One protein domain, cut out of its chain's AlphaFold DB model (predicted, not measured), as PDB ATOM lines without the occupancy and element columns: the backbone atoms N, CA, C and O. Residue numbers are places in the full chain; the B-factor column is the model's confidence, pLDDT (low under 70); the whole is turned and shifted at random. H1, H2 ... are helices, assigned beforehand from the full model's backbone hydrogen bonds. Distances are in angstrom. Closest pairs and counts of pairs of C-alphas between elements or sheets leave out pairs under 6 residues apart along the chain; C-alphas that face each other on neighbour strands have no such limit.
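This is residues 149 to 188 of the 208 residues of an uncharacterized protein of Morus notabilis (UniProt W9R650). What shape? Two helices of 18 residues each, H1 and H2, make an open, flat V; residues 149 to 163 and 178 to 188 stand free. What else? The printed part has 40 residues, H1 then H2, no named strand: all helix. It is loose, with a radius of gyration of the C-alphas of 11.9 A, spanning 33 by 27 by 7 A.

Where is H1? Residues 149 to 166 span 26.7 A from C-alpha 149 at (-51.509, 2.193, -32.770). Where is H2? Residues 170 to 187 span 25.8 A to C-alpha 187 at (-32.738, -3.211, -27.027).

How near? H1 and H2 are close but not clearly touching; their closest C-alphas, Tyr 164 and Leu 173, are 7.7 A apart. Which tilt? They run opposite ways at a shallow tilt of 31 degrees. Their backbones? Every O i to N i+4 pair in H1 and H2 is within hydrogen-bond range.

How large? The farthest C-alphas, Gly 149 and Pro 170, are 33.6 A apart. Any cut? The printed part has no cut; the link from H1 to H2 is tight. Low confidence? Residues 149 and 188 have pLDDT under 70.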
ATOM      1  N   GLY A 149     -52.659   1.655 -33.509       62.81
ATOM      2  CA  GLY A 149     -51.509   2.193 -32.770       62.81
ATOM      3  C   GLY A 149     -50.289   2.467 -33.652       62.81
ATOM      4  O   GLY A 149     -49.458   3.297 -33.292       62.81
ATOM      5  N   ASP A 150     -50.203   1.806 -34.809       70.38
ATOM      6  CA  ASP A 150     -49.077   1.927 -35.740       70.38
ATOM      7  C   ASP A 150     -49.117   3.256 -36.509       70.38
ATOM      8  O   ASP A 150     -48.083   3.851 -36.778       70.38
ATOM      9  N   MET A 151     -50.312   3.788 -36.796       80.62
ATOM     10  CA  MET A 151     -50.451   5.043 -37.543       80.62
ATOM     11  C   MET A 151     -49.911   6.264 -36.780       80.62
ATOM     12  O   MET A 151     -49.165   7.050 -37.352       80.62
ATOM     13  N   GLU A 152     -50.264   6.434 -35.502       85.88
ATOM     14  CA  GLU A 152     -49.754   7.550 -34.681       85.88
ATOM     15  C   GLU A 152     -48.245   7.402 -34.449       85.88
ATOM     16  O   GLU A 152     -47.491   8.359 -34.608       85.88
ATOM     17  N   GLN A 153     -47.781   6.173 -34.204       85.19
ATOM     18  CA  GLN A 153     -46.359   5.877 -34.059       85.19
ATOM     19  C   GLN A 153     -45.565   6.134 -35.353       85.19
ATOM     20  O   GLN A 153     -44.439   6.628 -35.298       85.19
ATOM     21  N   ALA A 154     -46.128   5.823 -36.521       86.00
ATOM     22  CA  ALA A 154     -45.513   6.118 -37.810       86.00
ATOM     23  C   ALA A 154     -45.380   7.631 -38.034       86.00
ATOM     24  O   ALA A 154     -44.333   8.077 -38.505       86.00
ATOM     25  N   LEU A 155     -46.394   8.409 -37.640       90.69
ATOM     26  CA  LEU A 155     -46.351   9.872 -37.697       90.69
ATOM     27  C   LEU A 155     -45.280  10.446 -36.756       90.69
ATOM     28  O   LEU A 155     -44.495  11.288 -37.187       90.69
ATOM     29  N   ASP A 156     -45.169   9.941 -35.524       91.88
ATOM     30  CA  ASP A 156     -44.115  10.349 -34.580       91.88
ATOM     31  C   ASP A 156     -42.706  10.077 -35.145       91.88
ATOM     32  O   ASP A 156     -41.783  10.887 -35.004       91.88
ATOM     33  N   ILE A 157     -42.522   8.925 -35.803       90.62
ATOM     34  CA  ILE A 157     -41.249   8.549 -36.436       90.62
ATOM     35  C   ILE A 157     -40.942   9.471 -37.620       90.62
ATOM     36  O   ILE A 157     -39.806   9.936 -37.755       90.62
ATOM     37  N   GLU A 158     -41.930   9.747 -38.470       94.62
ATOM     38  CA  GLU A 158     -41.785  10.667 -39.599       94.62
ATOM     39  C   GLU A 158     -41.394  12.072 -39.123       94.62
ATOM     40  O   GLU A 158     -40.438  12.659 -39.640       94.62
ATOM     41  N   GLU A 159     -42.060  12.583 -38.085       95.12
ATOM     42  CA  GLU A 159     -41.767  13.885 -37.489       95.12
ATOM     43  C   GLU A 159     -40.345  13.934 -36.900       95.12
ATOM     44  O   GLU A 159     -39.583  14.876 -37.155       95.12
ATOM     45  N   ALA A 160     -39.924  12.888 -36.183       93.56
ATOM     46  CA  ALA A 160     -38.570  12.798 -35.642       93.56
ATOM     47  C   ALA A 160     -37.498  12.821 -36.749       93.56
ATOM     48  O   ALA A 160     -36.506  13.552 -36.645       93.56
ATOM     49  N   ILE A 161     -37.707  12.071 -37.839       94.25
ATOM     50  CA  ILE A 161     -36.807  12.054 -39.005       94.25
ATOM     51  C   ILE A 161     -36.782  13.422 -39.688       94.25
ATOM     52  O   ILE A 161     -35.717  13.907 -40.094       94.25
ATOM     53  N   HIS A 162     -37.941  14.064 -39.808       96.25
ATOM     54  CA  HIS A 162     -38.080  15.374 -40.421       96.25
ATOM     55  C   HIS A 162     -37.234  16.435 -39.702       96.25
ATOM     56  O   HIS A 162     -36.483  17.181 -40.343       96.25
ATOM     57  N   TYR A 163     -37.286  16.474 -38.368       94.94
ATOM     58  CA  TYR A 163     -36.459  17.391 -37.581       94.94
ATOM     59  C   TYR A 163     -34.981  17.006 -37.575       94.94
ATOM     60  O   TYR A 163     -34.128  17.889 -37.705       94.94
ATOM     61  N   TYR A 164     -34.665  15.710 -37.505       95.62
ATOM     62  CA  TYR A 164     -33.290  15.224 -37.620       95.62
ATOM     63  C   TYR A 164     -32.636  15.659 -38.939       95.62
ATOM     64  O   TYR A 164     -31.532  16.193 -38.951       95.62
ATOM     65  N   SER A 165     -33.359  15.571 -40.056       95.12
ATOM     66  CA  SER A 165     -32.861  15.972 -41.382       95.12
ATOM     67  C   SER A 165     -32.552  17.474 -41.496       95.12
ATOM     68  O   SER A 165     -31.744  17.907 -42.326       95.12
ATOM     69  N   ARG A 166     -33.203  18.302 -40.671       96.00
ATOM     70  CA  ARG A 166     -33.005  19.759 -40.635       96.00
ATOM     71  C   ARG A 166     -31.852  20.187 -39.735       96.00
ATOM     72  O   ARG A 166     -31.411  21.332 -39.840       96.00
ATOM     73  N   LEU A 167     -31.336  19.299 -38.887       95.56
ATOM     74  CA  LEU A 167     -30.172  19.594 -38.063       95.56
ATOM     75  C   LEU A 167     -28.941  19.832 -38.947       95.56
ATOM     76  O   LEU A 167     -28.545  19.002 -39.758       95.56
ATOM     77  N   LYS A 168     -28.338  21.016 -38.796       96.06
ATOM     78  CA  LYS A 168     -27.109  21.415 -39.507       96.06
ATOM     79  C   LYS A 168     -25.879  21.461 -38.609       96.06
ATOM     80  O   LYS A 168     -24.760  21.497 -39.106       96.06
ATOM     81  N   SER A 169     -26.080  21.493 -37.293       97.31
ATOM     82  CA  SER A 169     -24.982  21.547 -36.334       97.31
ATOM     83  C   SER A 169     -24.394  20.147 -36.139       97.31
ATOM     84  O   SER A 169     -25.118  19.271 -35.660       97.31
ATOM     85  N   PRO A 170     -23.098  19.936 -36.426       95.44
ATOM     86  CA  PRO A 170     -22.465  18.628 -36.267       95.44
ATOM     87  C   PRO A 170     -22.485  18.152 -34.810       95.44
ATOM     88  O   PRO A 170     -22.703  16.979 -34.548       95.44
ATOM     89  N   VAL A 171     -22.375  19.074 -33.848       96.88
ATOM     90  CA  VAL A 171     -22.426  18.740 -32.416       96.88
ATOM     91  C   VAL A 171     -23.779  18.144 -32.027       96.88
ATOM     92  O   VAL A 171     -23.834  17.213 -31.231       96.88
ATOM     93  N   TYR A 172     -24.881  18.675 -32.567       96.50
ATOM     94  CA  TYR A 172     -26.207  18.146 -32.251       96.50
ATOM     95  C   TYR A 172     -26.500  16.842 -32.995       96.50
ATOM     96  O   TYR A 172     -27.150  15.977 -32.415       96.50
ATOM     97  N   LEU A 173     -25.986  16.676 -34.218       96.38
ATOM     98  CA  LEU A 173     -26.053  15.397 -34.930       96.38
ATOM     99  C   LEU A 173     -25.357  14.293 -34.126       96.38
ATOM    100  O   LEU A 173     -26.000  13.305 -33.796       96.38
ATOM    101  N   ASP A 174     -24.122  14.523 -33.671       96.88
ATOM    102  CA  ASP A 174     -23.370  13.552 -32.860       96.88
ATOM    103  C   ASP A 174     -24.109  13.150 -31.571       96.88
ATOM    104  O   ASP A 174     -24.064  11.994 -31.145       96.88
ATOM    105  N   ILE A 175     -24.792  14.102 -30.925       96.50
ATOM    106  CA  ILE A 175     -25.575  13.835 -29.710       96.50
ATOM    107  C   ILE A 175     -26.756  12.913 -30.019       96.50
ATOM    108  O   ILE A 175     -26.985  11.950 -29.283       96.50
ATOM    109  N   VAL A 176     -27.510  13.218 -31.075       95.88
ATOM    110  CA  VAL A 176     -28.703  12.450 -31.452       95.88
ATOM    111  C   VAL A 176     -28.311  11.064 -31.966       95.88
ATOM    112  O   VAL A 176     -28.898  10.069 -31.544       95.88
ATOM    113  N   ASP A 177     -27.262  10.977 -32.781       94.88
ATOM    114  CA  ASP A 177     -26.734   9.715 -33.301       94.88
ATOM    115  C   ASP A 177     -26.303   8.794 -32.168       94.88
ATOM    116  O   ASP A 177     -26.721   7.637 -32.095       94.88
ATOM    117  N   LYS A 178     -25.525   9.330 -31.224       96.12
ATOM    118  CA  LYS A 178     -25.101   8.578 -30.048       96.12
ATOM    119  C   LYS A 178     -26.291   8.101 -29.218       96.12
ATOM    120  O   LYS A 178     -26.297   6.956 -28.779       96.12
ATOM    121  N   PHE A 179     -27.297   8.953 -29.017       94.88
ATOM    122  CA  PHE A 179     -28.503   8.581 -28.278       94.88
ATOM    123  C   PHE A 179     -29.210   7.373 -28.907       94.88
ATOM    124  O   PHE A 179     -29.533   6.422 -28.195       94.88
ATOM    125  N   PHE A 180     -29.412   7.376 -30.229       92.06
ATOM    126  CA  PHE A 180     -30.052   6.252 -30.912       92.06
ATOM    127  C   PHE A 180     -29.191   4.988 -30.860       92.06
ATOM    128  O   PHE A 180     -29.707   3.922 -30.530       92.06
ATOM    129  N   VAL A 181     -27.884   5.095 -31.113       92.31
ATOM    130  CA  VAL A 181     -26.957   3.955 -31.023       92.31
ATOM    131  C   VAL A 181     -26.980   3.323 -29.627       92.31
ATOM    132  O   VAL A 181     -27.095   2.100 -29.510       92.31
ATOM    133  N   ASP A 182     -26.929   4.137 -28.571       93.56
ATOM    134  CA  ASP A 182     -26.978   3.667 -27.183       93.56
ATOM    135  C   ASP A 182     -28.330   2.988 -26.878       93.56
ATOM    136  O   ASP A 182     -28.371   1.893 -26.314       93.56
ATOM    137  N   MET A 183     -29.443   3.583 -27.324       90.25
ATOM    138  CA  MET A 183     -30.789   3.029 -27.147       90.25
ATOM    139  C   MET A 183     -30.958   1.670 -27.846       90.25
ATOM    140  O   MET A 183     -31.437   0.719 -27.230       90.25
ATOM    141  N   TYR A 184     -30.544   1.541 -29.110       84.75
ATOM    142  CA  TYR A 184     -30.640   0.273 -29.843       84.75
ATOM    143  C   TYR A 184     -29.717  -0.803 -29.270       84.75
ATOM    144  O   TYR A 184     -30.074  -1.982 -29.262       84.75
ATOM    145  N   SER A 185     -28.566  -0.408 -28.729       88.62
ATOM    146  CA  SER A 185     -27.658  -1.332 -28.049       88.62
ATOM    147  C   SER A 185     -28.317  -1.966 -26.817       88.62
ATOM    148  O   SER A 185     -28.196  -3.175 -26.623       88.62
ATOM    149  N   GLU A 186     -29.087  -1.196 -26.034       81.94
ATOM    150  CA  GLU A 186     -29.870  -1.710 -24.895       81.94
ATOM    151  C   GLU A 186     -31.023  -2.640 -25.329       81.94
ATOM    152  O   GLU A 186     -31.347  -3.591 -24.619       81.94
ATOM    153  N   LEU A 187     -31.631  -2.398 -26.496       70.88
ATOM    154  CA  LEU A 187     -32.738  -3.211 -27.027       70.88
ATOM    155  C   LEU A 187     -32.270  -4.505 -27.707       70.88
ATOM    156  O   LEU A 187     -33.013  -5.482 -27.753       70.88
ATOM    157  N   SER A 188     -31.037  -4.530 -28.213       65.19
ATOM    158  CA  SER A 188     -30.447  -5.686 -28.898       65.19
ATOM    159  C   SER A 188     -30.055  -6.847 -27.972       65.19
ATOM    160  O   SER A 188     -29.533  -7.859 -28.448       65.19
TER     161      SER A 188